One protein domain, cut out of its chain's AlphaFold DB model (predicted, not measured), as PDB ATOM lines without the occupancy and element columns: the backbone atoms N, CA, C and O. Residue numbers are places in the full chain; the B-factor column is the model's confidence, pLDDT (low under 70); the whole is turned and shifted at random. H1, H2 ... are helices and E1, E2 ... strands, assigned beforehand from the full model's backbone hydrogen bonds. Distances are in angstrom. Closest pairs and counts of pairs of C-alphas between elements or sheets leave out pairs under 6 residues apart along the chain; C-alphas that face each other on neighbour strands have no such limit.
ATOM      1  N   LEU A  23      32.457  11.521  18.081       89.81
ATOM      2  CA  LEU A  23      32.687  10.310  18.861       89.81
ATOM      3  C   LEU A  23      31.479   9.392  18.742       89.81
ATOM      4  O   LEU A  23      30.363   9.761  19.094       89.81
ATOM      5  N   THR A  24      31.718   8.172  18.275       90.62
ATOM      6  CA  THR A  24      30.722   7.102  18.233       90.62
ATOM      7  C   THR A  24      31.257   5.919  19.015       90.62
ATOM      8  O   THR A  24      32.337   5.410  18.712       90.62
ATOM      9  N   LEU A  25      30.512   5.485  20.024       86.69
ATOM     10  CA  LEU A  25      30.852   4.341  20.856       86.69
ATOM     11  C   LEU A  25      29.622   3.455  21.029       86.69
ATOM     12  O   LEU A  25      28.525   3.953  21.251       86.69
ATOM     13  N   GLY A  26      29.822   2.142  20.960       85.56
ATOM     14  CA  GLY A  26      28.785   1.150  21.229       85.56
ATOM     15  C   GLY A  26      29.242   0.183  22.313       85.56
ATOM     16  O   GLY A  26      30.425  -0.156  22.370       85.56
ATOM     17  N   ILE A  27      28.310  -0.263  23.154       84.12
ATOM     18  CA  ILE A  27      28.522  -1.260  24.213       84.12
ATOM     19  C   ILE A  27      29.696  -0.864  25.126       84.12
ATOM     20  O   ILE A  27      30.756  -1.498  25.153       84.12
ATOM     21  N   ILE A  28      29.509   0.214  25.888       81.06
ATOM     22  CA  ILE A  28      30.526   0.760  26.800       81.06
ATOM     23  C   ILE A  28      30.001   0.877  28.230       81.06
ATOM     24  O   ILE A  28      28.800   1.009  28.455       81.06
ATOM     25  N   ASN A  29      30.911   0.899  29.205       81.75
ATOM     26  CA  ASN A  29      30.589   1.275  30.580       81.75
ATOM     27  C   ASN A  29      31.089   2.695  30.866       81.75
ATOM     28  O   ASN A  29      32.294   2.945  30.813       81.75
ATOM     29  N   LEU A  30      30.184   3.621  31.206       76.38
ATOM     30  CA  LEU A  30      30.573   5.015  31.449       76.38
ATOM     31  C   LEU A  30      31.468   5.203  32.681       76.38
ATOM     32  O   LEU A  30      32.206   6.188  32.728       76.38
ATOM     33  N   LYS A  31      31.499   4.258  33.637       74.81
ATOM     34  CA  LYS A  31      32.472   4.281  34.751       74.81
ATOM     35  C   LYS A  31      33.924   4.310  34.261       74.81
ATOM     36  O   LYS A  31      34.815   4.717  35.000       74.81
ATOM     37  N   TRP A  32      34.194   3.889  33.025       68.38
ATOM     38  CA  TRP A  32      35.538   3.994  32.457       68.38
ATOM     39  C   TRP A  32      35.978   5.446  32.277       68.38
ATOM     40  O   TRP A  32      37.144   5.746  32.514       68.38
ATOM     41  N   PHE A  33      35.053   6.359  31.969       68.19
ATOM     42  CA  PHE A  33      35.375   7.775  31.798       68.19
ATOM     43  C   PHE A  33      35.555   8.517  33.117       68.19
ATOM     44  O   PHE A  33      36.281   9.502  33.140       68.19
ATOM     45  N   THR A  34      34.946   8.078  34.222       66.12
ATOM     46  CA  THR A  34      35.077   8.793  35.507       66.12
ATOM     47  C   THR A  34      36.460   8.660  36.126       66.12
ATOM     48  O   THR A  34      36.909   9.563  36.824       66.12
ATOM     49  N   ASN A  35      37.148   7.549  35.859       63.44
ATOM     50  CA  ASN A  35      38.482   7.281  36.404       63.44
ATOM     51  C   ASN A  35      39.607   7.872  35.548       63.44
ATOM     52  O   ASN A  35      40.767   7.891  35.958       63.44
ATOM     53  N   THR A  36      39.278   8.347  34.352       62.53
ATOM     54  CA  THR A  36      40.230   8.925  33.414       62.53
ATOM     55  C   THR A  36      39.913  10.408  33.281       62.53
ATOM     56  O   THR A  36      38.783  10.750  32.965       62.53
ATOM     57  N   ASN A  37      40.876  11.313  33.481       68.62
ATOM     58  CA  ASN A  37      40.713  12.758  33.220       68.62
ATOM     59  C   ASN A  37      40.585  13.069  31.707       68.62
ATOM     60  O   ASN A  37      41.231  13.977  31.186       68.62
ATOM     61  N   VAL A  38      39.800  12.269  30.988       75.25
ATOM     62  CA  VAL A  38      39.553  12.334  29.554       75.25
ATOM     63  C   VAL A  38      38.625  13.505  29.288       75.25
ATOM     64  O   VAL A  38      37.533  13.604  29.849       75.25
ATOM     65  N   LYS A  39      39.090  14.405  28.427       82.12
ATOM     66  CA  LYS A  39      38.343  15.577  27.987       82.12
ATOM     67  C   LYS A  39      38.267  15.578  26.474       82.12
ATOM     68  O   LYS A  39      39.272  15.324  25.808       82.12
ATOM     69  N   PHE A  40      37.099  15.936  25.956       85.88
ATOM     70  CA  PHE A  40      36.881  16.117  24.528       85.88
ATOM     71  C   PHE A  40      36.438  17.565  24.280       85.88
ATOM     72  O   PHE A  40      35.270  17.830  24.000       85.88
ATOM     73  N   PRO A  41      37.358  18.538  24.440       86.94
ATOM     74  CA  PRO A  41      37.007  19.957  24.449       86.94
ATOM     75  C   PRO A  41      36.407  20.442  23.124       86.94
ATOM     76  O   PRO A  41      35.620  21.382  23.141       86.94
ATOM     77  N   ASN A  42      36.752  19.789  22.011       90.00
ATOM     78  CA  ASN A  42      36.278  20.128  20.671       90.00
ATOM     79  C   ASN A  42      35.191  19.186  20.140       90.00
ATOM     80  O   ASN A  42      34.826  19.282  18.974       90.00
ATOM     81  N   LEU A  43      34.648  18.305  20.985       91.88
ATOM     82  CA  LEU A  43      33.612  17.370  20.564       91.88
ATOM     83  C   LEU A  43      32.304  18.101  20.272       91.88
ATOM     84  O   LEU A  43      31.776  18.799  21.137       91.88
ATOM     85  N   ARG A  44      31.784  17.893  19.065       94.81
ATOM     86  CA  ARG A  44      30.541  18.465  18.544       94.81
ATOM     87  C   ARG A  44      29.449  17.405  18.447       94.81
ATOM     88  O   ARG A  44      28.301  17.704  18.762       94.81
ATOM     89  N   THR A  45      29.804  16.166  18.109       94.75
ATOM     90  CA  THR A  45      28.854  15.051  18.005       94.75
ATOM     91  C   THR A  45      29.260  13.911  18.924       94.75
ATOM     92  O   THR A  45      30.392  13.428  18.879       94.75
ATOM     93  N   MET A  46      28.316  13.433  19.731       93.69
ATOM     94  CA  MET A  46      28.495  12.260  20.574       93.69
ATOM     95  C   MET A  46      27.340  11.287  20.364       93.69
ATOM     96  O   MET A  46      26.187  11.607  20.639       93.69
ATOM     97  N   TYR A  47      27.670  10.080  19.921       93.31
ATOM     98  CA  TYR A  47      26.743   8.967  19.801       93.31
ATOM     99  C   TYR A  47      27.213   7.831  20.703       93.31
ATOM    100  O   TYR A  47      28.276   7.249  20.477       93.31
ATOM    101  N   LEU A  48      26.432   7.523  21.732       90.50
ATOM    102  CA  LEU A  48      26.704   6.436  22.657       90.50
ATOM    103  C   LEU A  48      25.543   5.445  22.627       90.50
ATOM    104  O   LEU A  48      24.421   5.780  23.016       90.50
ATOM    105  N   ASP A  49      25.826   4.223  22.197       89.31
ATOM    106  CA  ASP A  49      24.835   3.159  22.078       89.31
ATOM    107  C   ASP A  49      25.082   2.014  23.059       89.31
ATOM    108  O   ASP A  49      26.224   1.677  23.383       89.31
ATOM    109  N   GLU A  50      23.991   1.425  23.544       87.06
ATOM    110  CA  GLU A  50      23.974   0.369  24.561       87.06
ATOM    111  C   GLU A  50      24.906   0.651  25.754       87.06
ATOM    112  O   GLU A  50      25.706  -0.184  26.188       87.06
ATOM    113  N   VAL A  51      24.809   1.864  26.290       85.44
ATOM    114  CA  VAL A  51      25.652   2.338  27.380       85.44
ATOM    115  C   VAL A  51      25.199   1.764  28.713       85.44
ATOM    116  O   VAL A  51      24.026   1.850  29.087       85.44
ATOM    117  N   ASN A  52      26.159   1.251  29.478       82.81
ATOM    118  CA  ASN A  52      25.974   0.977  30.892       82.81
ATOM    119  C   ASN A  52      26.246   2.253  31.712       82.81
ATOM    120  O   ASN A  52      27.377   2.753  31.766       82.81
ATOM    121  N   ILE A  53      25.185   2.756  32.344       77.12
ATOM    122  CA  ILE A  53      25.187   3.936  33.202       77.12
ATOM    123  C   ILE A  53      24.962   3.495  34.641       77.12
ATOM    124  O   ILE A  53      23.938   2.906  34.960       77.12
ATOM    125  N   CYS A  54      25.909   3.822  35.515       73.31
ATOM    126  CA  CYS A  54      25.824   3.433  36.920       73.31
ATOM    127  C   CYS A  54      25.307   4.534  37.847       73.31
ATOM    128  O   CYS A  54      24.967   4.230  38.977       73.31
ATOM    129  N   SER A  55      25.318   5.801  37.421       78.50
ATOM    130  CA  SER A  55      24.703   6.905  38.163       78.50
ATOM    131  C   SER A  55      24.541   8.137  37.277       78.50
ATOM    132  O   SER A  55      25.279   8.327  36.303       78.50
ATOM    133  N   VAL A  56      23.609   9.017  37.640       83.19
ATOM    134  CA  VAL A  56      23.395  10.307  36.962       83.19
ATOM    135  C   VAL A  56      24.628  11.212  37.066       83.19
ATOM    136  O   VAL A  56      24.980  11.905  36.111       83.19
ATOM    137  N   ASN A  57      25.358  11.148  38.185       83.44
ATOM    138  CA  ASN A  57      26.578  11.933  38.381       83.44
ATOM    139  C   ASN A  57      27.663  11.609  37.336       83.44
ATOM    140  O   ASN A  57      28.332  12.513  36.838       83.44
ATOM    141  N   VAL A  58      27.799  10.334  36.956       82.38
ATOM    142  CA  VAL A  58      28.746   9.892  35.917       82.38
ATOM    143  C   VAL A  58      28.415  10.531  34.564       82.38
ATOM    144  O   VAL A  58      29.322  11.018  33.886       82.38
ATOM    145  N   ILE A  59      27.132  10.570  34.183       85.50
ATOM    146  CA  ILE A  59      26.694  11.232  32.945       85.50
ATOM    147  C   ILE A  59      27.019  12.721  33.008       85.50
ATOM    148  O   ILE A  59      27.673  13.242  32.107       85.50
ATOM    149  N   ASN A  60      26.586  13.399  34.072       88.38
ATOM    150  CA  ASN A  60      26.737  14.847  34.204       88.38
ATOM    151  C   ASN A  60      28.217  15.252  34.133       88.38
ATOM    152  O   ASN A  60      28.584  16.179  33.407       88.38
ATOM    153  N   GLN A  61      29.088  14.508  34.821       86.38
ATOM    154  CA  GLN A  61      30.531  14.704  34.751       86.38
ATOM    155  C   GLN A  61      31.068  14.482  33.331       86.38
ATOM    156  O   GLN A  61      31.848  15.301  32.846       86.38
ATOM    157  N   HIS A  62      30.655  13.414  32.644       85.81
ATOM    158  CA  HIS A  62      31.099  13.138  31.279       85.81
ATOM    159  C   HIS A  62      30.693  14.252  30.301       85.81
ATOM    160  O   HIS A  62      31.536  14.762  29.561       85.81
ATOM    161  N   LEU A  63      29.436  14.694  30.353       88.56
ATOM    162  CA  LEU A  63      28.930  15.757  29.486       88.56
ATOM    163  C   LEU A  63      29.591  17.111  29.780       88.56
ATOM    164  O   LEU A  63      29.869  17.866  28.852       88.56
ATOM    165  N   SER A  64      29.943  17.398  31.039       87.94
ATOM    166  CA  SER A  64      30.697  18.614  31.394       87.94
ATOM    167  C   SER A  64      32.083  18.701  30.745       87.94
ATOM    168  O   SER A  64      32.617  19.794  30.565       87.94
ATOM    169  N   ASN A  65      32.652  17.565  30.332       87.25
ATOM    170  CA  ASN A  65      33.935  17.513  29.636       87.25
ATOM    171  C   ASN A  65      33.814  17.721  28.113       87.25
ATOM    172  O   ASN A  65      34.835  17.671  27.421       87.25
ATOM    173  N   CYS A  66      32.598  17.974  27.610       89.88
ATOM    174  CA  CYS A  66      32.269  18.170  26.195       89.88
ATOM    175  C   CYS A  66      31.518  19.510  25.984       89.88
ATOM    176  O   CYS A  66      30.330  19.529  25.646       89.88
ATOM    177  N   PRO A  67      32.174  20.665  26.213       90.12
ATOM    178  CA  PRO A  67      31.505  21.970  26.243       90.12
ATOM    179  C   PRO A  67      30.981  22.446  24.879       90.12
ATOM    180  O   PRO A  67      30.072  23.273  24.837       90.12
ATOM    181  N   LEU A  68      31.530  21.945  23.767       92.69
ATOM    182  CA  LEU A  68      31.138  22.336  22.407       92.69
ATOM    183  C   LEU A  68      30.111  21.394  21.763       92.69
ATOM    184  O   LEU A  68      29.848  21.515  20.570       92.69
ATOM    185  N   LEU A  69      29.521  20.486  22.543       94.69
ATOM    186  CA  LEU A  69      28.597  19.486  22.025       94.69
ATOM    187  C   LEU A  69      27.363  20.145  21.390       94.69
ATOM    188  O   LEU A  69      26.679  20.955  22.017       94.69
ATOM    189  N   GLU A  70      27.088  19.765  20.147       96.75
ATOM    190  CA  GLU A  70      25.946  20.209  19.349       96.75
ATOM    191  C   GLU A  70      24.921  19.092  19.150       96.75
ATOM    192  O   GLU A  70      23.733  19.372  19.018       96.75
ATOM    193  N   SER A  71      25.353  17.832  19.151       96.62
ATOM    194  CA  SER A  71      24.466  16.681  19.000       96.62
ATOM    195  C   SER A  71      24.838  15.568  19.971       96.62
ATOM    196  O   SER A  71      25.998  15.149  20.036       96.62
ATOM    197  N   LEU A  72      23.847  15.097  20.729       95.38
ATOM    198  CA  LEU A  72      23.975  13.996  21.677       95.38
ATOM    199  C   LEU A  72      22.922  12.930  21.391       95.38
ATOM    200  O   LEU A  72      21.725  13.194  21.462       95.38
ATOM    201  N   VAL A  73      23.378  11.704  21.165       94.38
ATOM    202  CA  VAL A  73      22.535  10.511  21.167       94.38
ATOM    203  C   VAL A  73      23.040   9.569  22.248       94.38
ATOM    204  O   VAL A  73      24.213   9.199  22.251       94.38
ATOM    205  N   LEU A  74      22.159   9.190  23.169       92.06
ATOM    206  CA  LEU A  74      22.467   8.293  24.276       92.06
ATOM    207  C   LEU A  74      21.401   7.205  24.372       92.06
ATOM    208  O   LEU A  74      20.229   7.498  24.599       92.06
ATOM    209  N   SER A  75      21.818   5.951  24.251       90.25
ATOM    210  CA  SER A  75      20.970   4.772  24.428       90.25
ATOM    211  C   SER A  75      21.515   3.906  25.557       90.25
ATOM    212  O   SER A  75      22.711   3.617  25.593       90.25
ATOM    213  N   THR A  76      20.660   3.509  26.501       85.88
ATOM    214  CA  THR A  76      21.054   2.690  27.654       85.88
ATOM    215  C   THR A  76      20.748   1.215  27.458       85.88
ATOM    216  O   THR A  76      19.813   0.824  26.757       85.88
ATOM    217  N   ARG A  77      21.540   0.376  28.130       80.19
ATOM    218  CA  ARG A  77      21.310  -1.067  28.223       80.19
ATOM    219  C   ARG A  77      20.721  -1.455  29.582       80.19
ATOM    220  O   ARG A  77      20.867  -0.726  30.557       80.19
ATOM    221  N   VAL A  78      20.072  -2.622  29.631       64.50
ATOM    222  CA  VAL A  78      19.521  -3.239  30.851       64.50
ATOM    223  C   VAL A  78      20.609  -3.433  31.904       64.50
ATOM    224  O   VAL A  78      21.657  -4.008  31.612       64.50
ATOM    225  N   TYR A  79      20.318  -2.986  33.123       58.50
ATOM    226  CA  TYR A  79      21.090  -3.298  34.317       58.50
ATOM    227  C   TYR A  79      20.335  -4.392  35.094       58.50
ATOM    228  O   TYR A  79      19.164  -4.207  35.427       58.50
ATOM    229  N   GLU A  80      20.964  -5.551  35.312       52.88
ATOM    230  CA  GLU A  80      20.382  -6.666  36.087       52.88
ATOM    231  C   GLU A  80      20.671  -6.553  37.596       52.88
ATOM    232  O   GLU A  80      19.952  -7.145  38.394       52.88
ATOM    233  N   ASP A  81      21.646  -5.732  38.000       49.69
ATOM    234  CA  ASP A  81      22.096  -5.623  39.392       49.69
ATOM    235  C   ASP A  81      21.786  -4.250  40.029       49.69
ATOM    236  O   ASP A  81      22.192  -3.211  39.539       49.69
ATOM    237  N   GLU A  82      21.105  -4.227  41.170       52.50
ATOM    238  CA  GLU A  82      20.937  -3.032  42.023       52.50
ATOM    239  C   GLU A  82      20.218  -1.836  41.362       52.50
ATOM    240  O   GLU A  82      20.797  -0.903  40.808       52.50
ATOM    241  N   VAL A  83      18.888  -1.845  41.488       54.84
ATOM    242  CA  VAL A  83      18.038  -0.686  41.195       54.84
ATOM    243  C   VAL A  83      18.253   0.355  42.294       54.84
ATOM    244  O   VAL A  83      17.542   0.358  43.300       54.84
ATOM    245  N   GLU A  84      19.244   1.226  42.128       61.06
ATOM    246  CA  GLU A  84      19.275   2.481  42.875       61.06
ATOM    247  C   GLU A  84      18.068   3.341  42.458       61.06
ATOM    248  O   GLU A  84      17.697   3.427  41.280       61.06
ATOM    249  N   ASP A  85      17.396   3.929  43.446       65.50
ATOM    250  CA  ASP A  85      16.274   4.831  43.210       65.50
ATOM    251  C   ASP A  85      16.798   6.195  42.739       65.50
ATOM    252  O   ASP A  85      17.269   7.003  43.538       65.50
ATOM    253  N   HIS A  86      16.708   6.442  41.431       69.25
ATOM    254  CA  HIS A  86      17.092   7.707  40.795       69.25
ATOM    255  C   HIS A  86      15.905   8.668  40.597       69.25
ATOM    256  O   HIS A  86      16.014   9.646  39.855       69.25
ATOM    257  N   SER A  87      14.767   8.428  41.260       66.06
ATOM    258  CA  SER A  87      13.530   9.199  41.053       66.06
ATOM    259  C   SER A  87      13.615  10.683  41.422       66.06
ATOM    260  O   SER A  87      12.739  11.445  41.016       66.06
ATOM    261  N   ASN A  88      14.667  11.097  42.139       75.62
ATOM    262  CA  ASN A  88      14.976  12.491  42.478       75.62
ATOM    263  C   ASN A  88      16.178  13.060  41.709       75.62
ATOM    264  O   ASN A  88      16.545  14.220  41.910       75.62
ATOM    265  N   ASP A  89      16.811  12.270  40.844       84.44
ATOM    266  CA  ASP A  89      18.024  12.706  40.171       84.44
ATOM    267  C   ASP A  89      17.718  13.623  38.985       84.44
ATOM    268  O   ASP A  89      16.712  13.492  38.282       84.44
ATOM    269  N   THR A  90      18.637  14.560  38.744       88.75
ATOM    270  CA  THR A  90      18.582  15.501  37.625       88.75
ATOM    271  C   THR A  90      19.751  15.269  36.678       88.75
ATOM    272  O   THR A  90      20.918  15.417  37.060       88.75
ATOM    273  N   VAL A  91      19.450  14.966  35.416       88.31
ATOM    274  CA  VAL A  91      20.465  14.957  34.356       88.31
ATOM    275  C   VAL A  91      20.687  16.389  33.887       88.31
ATOM    276  O   VAL A  91      19.746  17.103  33.550       88.31
ATOM    277  N   ILE A  92      21.944  16.815  33.866       90.75
ATOM    278  CA  ILE A  92      22.352  18.153  33.452       90.75
ATOM    279  C   ILE A  92      23.067  18.026  32.114       90.75
ATOM    280  O   ILE A  92      24.090  17.350  32.019       90.75
ATOM    281  N   ILE A  93      22.553  18.720  31.100       89.19
ATOM    282  CA  ILE A  93      23.201  18.849  29.799       89.19
ATOM    283  C   ILE A  93      23.844  20.246  29.718       89.19
ATOM    284  O   ILE A  93      23.150  21.229  29.439       89.19
ATOM    285  N   PRO A  94      25.155  20.370  30.002       87.44
ATOM    286  CA  PRO A  94      25.814  21.661  30.192       87.44
ATOM    287  C   PRO A  94      26.171  22.367  28.879       87.44
ATOM    288  O   PRO A  94      26.636  23.502  28.914       87.44
ATOM    289  N   SER A  95      26.001  21.710  27.731       88.62
ATOM    290  CA  SER A  95      26.475  22.191  26.434       88.62
ATOM    291  C   SER A  95      25.549  23.288  25.886       88.62
ATOM    292  O   SER A  95      24.438  22.985  25.452       88.62
ATOM    293  N   PRO A  96      25.972  24.570  25.860       89.44
ATOM    294  CA  PRO A  96      25.103  25.678  25.453       89.44
ATOM    295  C   PRO A  96      24.783  25.668  23.951       89.44
ATOM    296  O   PRO A  96      23.805  26.275  23.515       89.44
ATOM    297  N   ASN A  97      25.581  24.957  23.152       92.88
ATOM    298  CA  ASN A  97      25.438  24.865  21.699       92.88
ATOM    299  C   ASN A  97      24.629  23.643  21.241       92.88
ATOM    300  O   ASN A  97      24.579  23.382  20.041       92.88
ATOM    301  N   LEU A  98      24.021  22.894  22.168       94.88
ATOM    302  CA  LEU A  98      23.276  21.681  21.844       94.88
ATOM    303  C   LEU A  98      22.058  21.989  20.965       94.88
ATOM    304  O   LEU A  98      21.182  22.750  21.352       94.88
ATOM    305  N   LYS A  99      22.003  21.355  19.797       95.56
ATOM    306  CA  LYS A  99      20.935  21.478  18.796       95.56
ATOM    307  C   LYS A  99      20.054  20.247  18.734       95.56
ATOM    308  O   LYS A  99      18.855  20.361  18.496       95.56
ATOM    309  N   THR A 100      20.644  19.080  18.964       95.56
ATOM    310  CA  THR A 100      19.954  17.797  18.858       95.56
ATOM    311  C   THR A 100      20.232  16.955  20.087       95.56
ATOM    312  O   THR A 100      21.386  16.756  20.475       95.56
ATOM    313  N   LEU A 101      19.166  16.423  20.673       94.75
ATOM    314  CA  LEU A 101      19.241  15.469  21.761       94.75
ATOM    315  C   LEU A 101      18.340  14.276  21.479       94.75
ATOM    316  O   LEU A 101      17.154  14.445  21.215       94.75
ATOM    317  N   TRP A 102      18.884  13.074  21.611       94.31
ATOM    318  CA  TRP A 102      18.115  11.841  21.586       94.31
ATOM    319  C   TRP A 102      18.485  10.958  22.771       94.31
ATOM    320  O   TRP A 102      19.631  10.529  22.908       94.31
ATOM    321  N   LEU A 103      17.510  10.667  23.625       91.38
ATOM    322  CA  LEU A 103      17.689   9.867  24.829       91.38
ATOM    323  C   LEU A 103      16.827   8.612  24.755       91.38
ATOM    324  O   LEU A 103      15.608   8.705  24.741       91.38
ATOM    325  N   SER A 104      17.444   7.438  24.765       90.00
ATOM    326  CA  SER A 104      16.765   6.150  24.904       90.00
ATOM    327  C   SER A 104      17.127   5.538  26.255       90.00
ATOM    328  O   SER A 104      18.152   4.879  26.399       90.00
ATOM    329  N   LEU A 105      16.290   5.802  27.256       84.19
ATOM    330  CA  LEU A 105      16.469   5.459  28.667       84.19
ATOM    331  C   LEU A 105      15.457   4.403  29.147       84.19
ATOM    332  O   LEU A 105      15.255   4.248  30.346       84.19
ATOM    333  N   SER A 106      14.812   3.664  28.237       76.25
ATOM    334  CA  SER A 106      13.746   2.689  28.554       76.25
ATOM    335  C   SER A 106      14.163   1.577  29.522       76.25
ATOM    336  O   SER A 106      13.314   0.916  30.121       76.25
ATOM    337  N   LYS A 107      15.471   1.354  29.676       74.12
ATOM    338  CA  LYS A 107      16.053   0.341  30.562       74.12
ATOM    339  C   LYS A 107      16.730   0.919  31.807       74.12
ATOM    340  O   LYS A 107      17.287   0.154  32.587       74.12
ATOM    341  N   TRP A 108      16.685   2.236  31.990       72.56
ATOM    342  CA  TRP A 108      17.272   2.934  33.133       72.56
ATOM    343  C   TRP A 108      16.166   3.356  34.122       72.56
ATOM    344  O   TRP A 108      15.028   3.553  33.685       72.56
ATOM    345  N   PRO A 109      16.429   3.451  35.445       71.75
ATOM    346  CA  PRO A 109      15.430   3.914  36.398       71.75
ATOM    347  C   PRO A 109      14.905   5.307  36.049       71.75
ATOM    348  O   PRO A 109      15.568   6.100  35.382       71.75
ATOM    349  N   THR A 110      13.685   5.584  36.502       74.56
ATOM    350  CA  THR A 110      13.017   6.863  36.278       74.56
ATOM    351  C   THR A 110      13.867   8.018  36.803       74.56
ATOM    352  O   THR A 110      14.314   7.975  37.944       74.56
ATOM    353  N   ILE A 111      14.041   9.047  35.976       80.94
ATOM    354  CA  ILE A 111      14.760  10.283  36.301       80.94
ATOM    355  C   ILE A 111      13.727  11.368  36.565       80.94
ATOM    356  O   ILE A 111      12.731  11.447  35.844       80.94
ATOM    357  N   HIS A 112      13.982  12.223  37.552       83.94
ATOM    358  CA  HIS A 112      13.069  13.311  37.883       83.94
ATOM    359  C   HIS A 112      12.993  14.364  36.777       83.94
ATOM    360  O   HIS A 112      11.916  14.788  36.363       83.94
ATOM    361  N   GLU A 113      14.159  14.824  36.327       89.25
ATOM    362  CA  GLU A 113      14.285  16.057  35.558       89.25
ATOM    363  C   GLU A 113      15.505  16.012  34.635       89.25
ATOM    364  O   GLU A 113      16.552  15.448  34.974       89.25
ATOM    365  N   ILE A 114      15.381  16.651  33.473       89.75
ATOM    366  CA  ILE A 114      16.508  16.933  32.585       89.75
ATOM    367  C   ILE A 114      16.618  18.449  32.422       89.75
ATOM    368  O   ILE A 114      15.694  19.098  31.937       89.75
ATOM    369  N   LYS A 115      17.768  19.009  32.815       90.81
ATOM    370  CA  LYS A 115      18.071  20.440  32.692       90.81
ATOM    371  C   LYS A 115      18.989  20.715  31.519       90.81
ATOM    372  O   LYS A 115      20.039  20.084  31.370       90.81
ATOM    373  N   PHE A 116      18.627  21.735  30.754       87.56
ATOM    374  CA  PHE A 116      19.370  22.194  29.591       87.56
ATOM    375  C   PHE A 116      20.001  23.548  29.869       87.56
ATOM    376  O   PHE A 116      19.391  24.423  30.474       87.56
ATOM    377  N   PHE A 117      21.225  23.725  29.385       87.38
ATOM    378  CA  PHE A 117      21.888  25.029  29.343       87.38
ATOM    379  C   PHE A 117      21.908  25.612  27.925       87.38
ATOM    380  O   PHE A 117      22.360  26.741  27.724       87.38
ATOM    381  N   SER A 118      21.420  24.857  26.937       86.69
ATOM    382  CA  SER A 118      21.271  25.347  25.573       86.69
ATOM    383  C   SER A 118      19.961  26.094  25.383       86.69
ATOM    384  O   SER A 118      18.928  25.681  25.893       86.69
ATOM    385  N   LYS A 119      20.020  27.164  24.589       87.50
ATOM    386  CA  LYS A 119      18.852  27.881  24.056       87.50
ATOM    387  C   LYS A 119      18.599  27.581  22.577       87.50
ATOM    388  O   LYS A 119      17.729  28.195  21.979       87.50
ATOM    389  N   ASN A 120      19.404  26.700  21.987       88.81
ATOM    390  CA  ASN A 120      19.390  26.392  20.559       88.81
ATOM    391  C   ASN A 120      18.969  24.938  20.312       88.81
ATOM    392  O   ASN A 120      19.342  24.371  19.290       88.81
ATOM    393  N   LEU A 121      18.274  24.308  21.264       92.56
ATOM    394  CA  LEU A 121      17.808  22.940  21.092       92.56
ATOM    395  C   LEU A 121      16.633  22.953  20.114       92.56
ATOM    396  O   LEU A 121      15.591  23.520  20.411       92.56
ATOM    397  N   HIS A 122      16.818  22.323  18.961       92.12
ATOM    398  CA  HIS A 122      15.824  22.260  17.890       92.12
ATOM    399  C   HIS A 122      15.106  20.914  17.867       92.12
ATOM    400  O   HIS A 122      13.924  20.838  17.541       92.12
ATOM    401  N   THR A 123      15.818  19.846  18.229       93.25
ATOM    402  CA  THR A 123      15.307  18.479  18.153       93.25
ATOM    403  C   THR A 123      15.470  17.770  19.486       93.25
ATOM    404  O   THR A 123      16.588  17.663  20.002       93.25
ATOM    405  N   LEU A 124      14.368  17.226  20.002       92.88
ATOM    406  CA  LEU A 124      14.347  16.407  21.210       92.88
ATOM    407  C   LEU A 124      13.662  15.065  20.951       92.88
ATOM    408  O   LEU A 124      12.467  14.996  20.689       92.88
ATOM    409  N   GLY A 125      14.418  13.986  21.095       91.44
ATOM    410  CA  GLY A 125      13.908  12.628  21.166       91.44
ATOM    411  C   GLY A 125      14.032  12.065  22.572       91.44
ATOM    412  O   GLY A 125      15.097  12.143  23.191       91.44
ATOM    413  N   TYR A 126      12.970  11.444  23.062       89.56
ATOM    414  CA  TYR A 126      12.960  10.719  24.319       89.56
ATOM    415  C   TYR A 126      12.239   9.385  24.154       89.56
ATOM    416  O   TYR A 126      11.075   9.338  23.766       89.56
ATOM    417  N   HIS A 127      12.918   8.298  24.497       87.19
ATOM    418  CA  HIS A 127      12.355   6.967  24.616       87.19
ATOM    419  C   HIS A 127      12.625   6.435  26.023       87.19
ATOM    420  O   HIS A 127      13.773   6.176  26.366       87.19
ATOM    421  N   GLY A 128      11.604   6.262  26.861       83.31
ATOM    422  CA  GLY A 128      11.839   5.942  28.271       83.31
ATOM    423  C   GLY A 128      10.673   5.321  29.022       83.31
ATOM    424  O   GLY A 128       9.668   4.928  28.428       83.31
ATOM    425  N   GLY A 129      10.869   5.172  30.332       76.88
ATOM    426  CA  GLY A 129       9.882   4.630  31.263       76.88
ATOM    427  C   GLY A 129       8.874   5.670  31.762       76.88
ATOM    428  O   GLY A 129       8.982   6.860  31.476       76.88
ATOM    429  N   VAL A 130       7.905   5.196  32.545       72.12
ATOM    430  CA  VAL A 130       6.869   6.006  33.201       72.12
ATOM    431  C   VAL A 130       7.192   6.194  34.699       72.12
ATOM    432  O   VAL A 130       7.543   5.206  35.351       72.12
ATOM    433  N   PRO A 131       7.021   7.402  35.275       73.44
ATOM    434  CA  PRO A 131       6.791   8.656  34.567       73.44
ATOM    435  C   PRO A 131       8.061   9.109  33.821       73.44
ATOM    436  O   PRO A 131       9.171   8.822  34.267       73.44
ATOM    437  N   PRO A 132       7.920   9.804  32.690       77.25
ATOM    438  CA  PRO A 132       9.034  10.482  32.026       77.25
ATOM    439  C   PRO A 132       9.551  11.676  32.855       77.25
ATOM    440  O   PRO A 132       8.825  12.199  33.708       77.25
ATOM    441  N   PRO A 133      10.784  12.146  32.591       85.88
ATOM    442  CA  PRO A 133      11.360  13.275  33.302       85.88
ATOM    443  C   PRO A 133      10.631  14.578  32.972       85.88
ATOM    444  O   PRO A 133      10.017  14.742  31.912       85.88
ATOM    445  N   ASN A 134      10.735  15.537  33.887       87.56
ATOM    446  CA  ASN A 134      10.324  16.905  33.638       87.56
ATOM    447  C   ASN A 134      11.318  17.589  32.687       87.56
ATOM    448  O   ASN A 134      12.536  17.489  32.867       87.56
ATOM    449  N   PHE A 135      10.777  18.300  31.703       86.19
ATOM    450  CA  PHE A 135      11.516  19.143  30.769       86.19
ATOM    451  C   PHE A 135      11.109  20.601  31.003       86.19
ATOM    452  O   PHE A 135       9.975  20.873  31.406       86.19
ATOM    453  N   ASP A 136      12.031  21.529  30.763       87.00
ATOM    454  CA  ASP A 136      11.753  22.964  30.840       87.00
ATOM    455  C   ASP A 136      10.774  23.380  29.723       87.00
ATOM    456  O   ASP A 136      11.017  23.099  28.546       87.00
ATOM    457  N   SER A 137       9.671  24.039  30.082       84.06
ATOM    458  CA  SER A 137       8.629  24.473  29.143       84.06
ATOM    459  C   SER A 137       9.161  25.473  28.104       84.06
ATOM    460  O   SER A 137       8.740  25.442  26.945       84.06
ATOM    461  N   ASP A 138      10.143  26.307  28.468       85.88
ATOM    462  CA  ASP A 138      10.783  27.243  27.529       85.88
ATOM    463  C   ASP A 138      11.572  26.488  26.445       85.88
ATOM    464  O   ASP A 138      11.628  26.896  25.284       85.88
ATOM    465  N   ILE A 139      12.157  25.343  26.805       86.38
ATOM    466  CA  ILE A 139      12.845  24.479  25.848       86.38
ATOM    467  C   ILE A 139      11.830  23.779  24.952       86.38
ATOM    468  O   ILE A 139      11.975  23.838  23.738       86.38
ATOM    469  N   LEU A 140      10.781  23.177  25.517       86.56
ATOM    470  CA  LEU A 140       9.775  22.454  24.729       86.56
ATOM    471  C   LEU A 140       9.084  23.349  23.694       86.56
ATOM    472  O   LEU A 140       8.883  22.931  22.555       86.56
ATOM    473  N   SER A 141       8.771  24.588  24.069       84.69
ATOM    474  CA  SER A 141       8.124  25.554  23.175       84.69
ATOM    475  C   SER A 141       9.027  26.050  22.041       84.69
ATOM    476  O   SER A 141       8.516  26.536  21.032       84.69
ATOM    477  N   SER A 142      10.349  25.896  22.167       85.69
ATOM    478  CA  SER A 142      11.316  26.285  21.131       85.69
ATOM    479  C   SER A 142      11.722  25.152  20.184       85.69
ATOM    480  O   SER A 142      12.455  25.409  19.230       85.69
ATOM    481  N   LEU A 143      11.238  23.923  20.404       90.06
ATOM    482  CA  LEU A 143      11.570  22.779  19.554       90.06
ATOM    483  C   LEU A 143      10.924  22.891  18.166       90.06
ATOM    484  O   LEU A 143       9.723  23.136  18.028       90.06
ATOM    485  N   ASP A 144      11.721  22.606  17.141       90.69
ATOM    486  CA  ASP A 144      11.244  22.387  15.775       90.69
ATOM    487  C   ASP A 144      10.669  20.970  15.632       90.69
ATOM    488  O   ASP A 144       9.679  20.752  14.934       90.69
ATOM    489  N   GLU A 145      11.280  20.000  16.321       88.94
ATOM    490  CA  GLU A 145      10.869  18.601  16.313       88.94
ATOM    491  C   GLU A 145      10.970  17.986  17.712       88.94
ATOM    492  O   GLU A 145      11.994  18.085  18.396       88.94
ATOM    493  N   ALA A 146       9.911  17.285  18.116       89.12
ATOM    494  CA  ALA A 146       9.877  16.544  19.363       89.12
ATOM    495  C   ALA A 146       9.293  15.143  19.153       89.12
ATOM    496  O   ALA A 146       8.228  14.985  18.558       89.12
ATOM    497  N   ASN A 147       9.979  14.123  19.664       88.19
ATOM    498  CA  ASN A 147       9.558  12.732  19.579       88.19
ATOM    499  C   ASN A 147       9.606  12.089  20.966       88.19
ATOM    500  O   ASN A 147      10.679  11.918  21.541       88.19
ATOM    501  N   PHE A 148       8.442  11.718  21.493       85.75
ATOM    502  CA  PHE A 148       8.316  11.061  22.787       85.75
ATOM    503  C   PHE A 148       7.725   9.666  22.603       85.75
ATOM    504  O   PHE A 148       6.571   9.513  22.210       85.75
ATOM    505  N   ASN A 149       8.510   8.645  22.933       83.56
ATOM    506  CA  ASN A 149       8.081   7.257  22.990       83.56
ATOM    507  C   ASN A 149       8.157   6.765  24.438       83.56
ATOM    508  O   ASN A 149       9.231   6.623  25.018       83.56
ATOM    509  N   ILE A 150       7.008   6.516  25.050       77.62
ATOM    510  CA  ILE A 150       6.960   6.087  26.441       77.62
ATOM    511  C   ILE A 150       6.543   4.635  26.490       77.62
ATOM    512  O   ILE A 150       5.489   4.244  25.997       77.62
ATOM    513  N   THR A 151       7.388   3.847  27.135       70.88
ATOM    514  CA  THR A 151       7.140   2.435  27.377       70.88
ATOM    515  C   THR A 151       6.741   2.238  28.835       70.88
ATOM    516  O   THR A 151       7.464   2.678  29.735       70.88
ATOM    517  N   PRO A 152       5.606   1.573  29.110       63.25
ATOM    518  CA  PRO A 152       5.290   1.121  30.456       63.25
ATOM    519  C   PRO A 152       6.442   0.271  30.998       63.25
ATOM    520  O   PRO A 152       7.020  -0.548  30.275       63.25
ATOM    521  N   LYS A 153       6.788   0.457  32.276       59.66
ATOM    522  CA  LYS A 153       7.834  -0.337  32.933       59.66
ATOM    523  C   LYS A 153       7.471  -1.822  32.800       59.66
ATOM    524  O   LYS A 153       6.348  -2.211  33.121       59.66
ATOM    525  N   ALA A 154       8.400  -2.648  32.313       48.16
ATOM    526  CA  ALA A 154       8.162  -4.081  32.149       48.16
ATOM    527  C   ALA A 154       7.715  -4.693  33.492       48.16
ATOM    528  O   ALA A 154       8.452  -4.618  34.473       48.16
ATOM    529  N   GLY A 155       6.496  -5.247  33.536       48.59
ATOM    530  CA  GLY A 155       5.877  -5.795  34.751       48.59
ATOM    531  C   GLY A 155       4.670  -5.018  35.302       48.59
ATOM    532  O   GLY A 155       4.063  -5.484  36.263       48.59
ATOM    533  N   LEU A 156       4.291  -3.879  34.706       43.66
ATOM    534  CA  LEU A 156       3.026  -3.178  34.985       43.66
ATOM    535  C   LEU A 156       1.944  -3.536  33.944       43.66
ATOM    536  O   LEU A 156       2.294  -3.929  32.827       43.66
ATOM    537  N   PRO A 157       0.645  -3.471  34.306       39.09
ATOM    538  CA  PRO A 157      -0.443  -3.881  33.423       39.09
ATOM    539  C   PRO A 157      -0.526  -3.006  32.158       39.09
ATOM    540  O   PRO A 157       0.082  -1.941  32.075       39.09
ATOM    541  N   ASN A 158      -1.219  -3.535  31.143       47.59
ATOM    542  CA  ASN A 158      -1.335  -3.002  29.781       47.59
ATOM    543  C   ASN A 158      -1.522  -1.475  29.700       47.59
ATOM    544  O   ASN A 158      -2.161  -0.875  30.553       47.59
ATOM    545  N   LEU A 159      -1.104  -0.887  28.571       45.66
ATOM    546  CA  LEU A 159      -1.280   0.527  28.179       45.66
ATOM    547  C   LEU A 159      -2.721   1.073  28.344       45.66
ATOM    548  O   LEU A 159      -2.928   2.282  28.382       45.66
ATOM    549  N   ASN A 160      -3.715   0.189  28.466       51.44
ATOM    550  CA  ASN A 160      -5.109   0.534  28.751       51.44
ATOM    551  C   ASN A 160      -5.339   1.036  30.192       51.44
ATOM    552  O   ASN A 160      -6.388   1.616  30.452       51.44
ATOM    553  N   ASP A 161      -4.367   0.862  31.091       53.56
ATOM    554  CA  ASP A 161      -4.383   1.344  32.477       53.56
ATOM    555  C   ASP A 161      -3.500   2.596  32.640       53.56
ATOM    556  O   ASP A 161      -2.763   2.731  33.619       53.56
ATOM    557  N   ALA A 162      -3.538   3.511  31.662       56.16
ATOM    558  CA  ALA A 162      -2.873   4.807  31.776       56.16
ATOM    559  C   ALA A 162      -3.317   5.495  33.075       56.16
ATOM    560  O   ALA A 162      -4.506   5.743  33.300       56.16
ATOM    561  N   THR A 163      -2.362   5.783  33.956       64.94
ATOM    562  CA  THR A 163      -2.668   6.421  35.230       64.94
ATOM    563  C   THR A 163      -3.055   7.881  34.993       64.94
ATOM    564  O   THR A 163      -2.685   8.498  33.991       64.94
ATOM    565  N   ALA A 164      -3.770   8.489  35.943       62.72
ATOM    566  CA  ALA A 164      -4.063   9.923  35.883       62.72
ATOM    567  C   ALA A 164      -2.784  10.783  35.766       62.72
ATOM    568  O   ALA A 164      -2.819  11.853  35.161       62.72
ATOM    569  N   GLY A 165      -1.653  10.299  36.301       62.97
ATOM    570  CA  GLY A 165      -0.344  10.939  36.163       62.97
ATOM    571  C   GLY A 165       0.186  10.920  34.727       62.97
ATOM    572  O   GLY A 165       0.706  11.933  34.262       62.97
ATOM    573  N   ASP A 166      -0.025   9.822  34.004       63.34
ATOM    574  CA  ASP A 166       0.437   9.653  32.618       63.34
ATOM    575  C   ASP A 166      -0.323  10.583  31.675       63.34
ATOM    576  O   ASP A 166       0.269  11.278  30.848       63.34
ATOM    577  N   ILE A 167      -1.643  10.660  31.863       65.06
ATOM    578  CA  ILE A 167      -2.527  11.547  31.100       65.06
ATOM    579  C   ILE A 167      -2.190  13.013  31.388       65.06
ATOM    580  O   ILE A 167      -2.127  13.829  30.465       65.06
ATOM    581  N   HIS A 168      -1.946  13.357  32.656       67.88
ATOM    582  CA  HIS A 168      -1.566  14.709  33.052       67.88
ATOM    583  C   HIS A 168      -0.219  15.122  32.444       67.88
ATOM    584  O   HIS A 168      -0.104  16.223  31.910       67.88
ATOM    585  N   TRP A 169       0.791  14.245  32.476       73.12
ATOM    586  CA  TRP A 169       2.087  14.534  31.861       73.12
ATOM    587  C   TRP A 169       1.979  14.689  30.343       73.12
ATOM    588  O   TRP A 169       2.483  15.672  29.803       73.12
ATOM    589  N   ALA A 170       1.285  13.773  29.660       68.25
ATOM    590  CA  ALA A 170       1.130  13.842  28.208       68.25
ATOM    591  C   ALA A 170       0.420  15.140  27.806       68.25
ATOM    592  O   ALA A 170       0.848  15.824  26.880       68.25
ATOM    593  N   SER A 171      -0.605  15.527  28.569       69.44
ATOM    594  CA  SER A 171      -1.294  16.804  28.386       69.44
ATOM    595  C   SER A 171      -0.354  17.992  28.603       69.44
ATOM    596  O   SER A 171      -0.370  18.915  27.799       69.44
ATOM    597  N   LYS A 172       0.495  17.969  29.641       75.19
ATOM    598  CA  LYS A 172       1.475  19.033  29.907       75.19
ATOM    599  C   LYS A 172       2.458  19.199  28.744       75.19
ATOM    600  O   LYS A 172       2.623  20.307  28.254       75.19
ATOM    601  N   ILE A 173       3.067  18.113  28.268       74.12
ATOM    602  CA  ILE A 173       4.011  18.177  27.141       74.12
ATOM    603  C   ILE A 173       3.325  18.662  25.870       74.12
ATOM    604  O   ILE A 173       3.861  19.525  25.186       74.12
ATOM    605  N   LEU A 174       2.129  18.153  25.562       73.69
ATOM    606  CA  LEU A 174       1.374  18.603  24.392       73.69
ATOM    607  C   LEU A 174       1.008  20.090  24.467       73.69
ATOM    608  O   LEU A 174       0.960  20.740  23.430       73.69
ATOM    609  N   MET A 175       0.753  20.622  25.666       75.69
ATOM    610  CA  MET A 175       0.492  22.051  25.869       75.69
ATOM    611  C   MET A 175       1.753  22.908  25.724       75.69
ATOM    612  O   MET A 175       1.662  24.031  25.234       75.69
ATOM    613  N   ASP A 176       2.907  22.385  26.137       79.69
ATOM    614  CA  ASP A 176       4.181  23.108  26.097       79.69
ATOM    615  C   ASP A 176       4.848  23.049  24.706       79.69
ATOM    616  O   ASP A 176       5.640  23.925  24.362       79.69
ATOM    617  N   LEU A 177       4.533  22.047  23.881       77.75
ATOM    618  CA  LEU A 177       5.035  21.930  22.510       77.75
ATOM    619  C   LEU A 177       4.256  22.849  21.557       77.75
ATOM    620  O   LEU A 177       3.083  22.620  21.262       77.75
TER     621      LEU A 177
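AT A GLANCE: This is residues 23 to 177 of the 185 residues of an uncharacterized protein of Aquilegia coerulea (UniProt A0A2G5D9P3). The chain is wound in stacked turns, a short solenoid whose strands E1, E2, E3, E5, E7 and E8 lie side by side as one wall. H2, E4 and E6 make a row over against that wall, H1 and H3 belong to the turns at the two ends, and H4 caps the end beside E8. The printed part has 155 residues with four named helices and eight named strands, in the order E1 H1 E2 H2 E3 E4 E5 E6 E7 H3 E8 H4. The large sheet runs E1 E2 E3 E5 E7 E8 and the small one E4 E6, both parallel; the class is mixed, helices and strands, with under half of the residues in named elements. It is compact, with a radius of gyration of the C-alphas of 15.5 A and spans of 46 by 38 by 23 A.

IN THESE COORDINATES: Find C-alpha 23 at (32.687, 10.310, 18.861), where E1, residues 23 to 26, begins. Go on to H1, residues 31 to 34, E2, residues 45 to 51 and 16.1 A long, and H2, residues 56 to 64 and 12.4 A. Next come E3, residues 71 to 76 and 16.8 A, E4, residues 90 to 93, E5, residues 100 to 104 and 13.5 A, and E6, residues 113 to 116. E7, residues 123 to 128, is 16.5 A long; H3, residues 137 to 142, follows. E8, residues 145 to 150, starts at (10.869, 18.601, 16.313) and is 16.6 A long. H4, residues 164 to 176, is 18.4 A long and ends at (4.181, 23.108, 26.097).

HOW THE PARTS SIT: Begin at edge strand E1, where N 25 and O 47 of E2 are 2.9 A apart. Next, the pairs within hydrogen-bond range are, for instance, N 48 of E2 and O 73 of E3 at 2.8 A, N 74 of E3 and O 102 of E5 at 2.9 A, N 103 of E5 and O 125 of E7 at 2.9 A, and N 126 of E7 and O 147 of edge strand E8 at 2.8 A. E1, H1, E2, then E2, H2, E3, and E7, H3, E8 are strand-helix-strand units, two parallel neighbour strands with a helix between, each with a right-handed crossover. H1 and H2 touch, the closest C-alphas being those of Thr 34 and Val 58, 6.4 A apart. The closest C-alphas of H2 and E4 are those of Asn 60 and Ile 92, 5.5 A apart. In E4 and E6, N 93 and O 115 are 2.9 A apart. H4 touches H3 with residues 173 to 176 alone, closest at the C-alphas of Asp 176 and Ser 141, 5.5 A apart, at a steep tilt of 45 degrees. H3 and H4 each only graze the large sheet, with 5 pairs of C-alphas within 10 A. Every O i to N i+4 pair is within hydrogen-bond range in H2 and H4, 1 of 2 in H3, and H1 is too short for one.

THE WHOLE: The two C-alphas farthest apart are those of Asn 37 and Asn 160, 47.6 A. The printed part has no cut. The links E3 to E4 and E8 to H4 are long, 13 residues each. The mean pLDDT of the printed part is 79.8, and it is under 70 at residues 32 to 37, 78 to 87, 152 to 168 and 170 to 171.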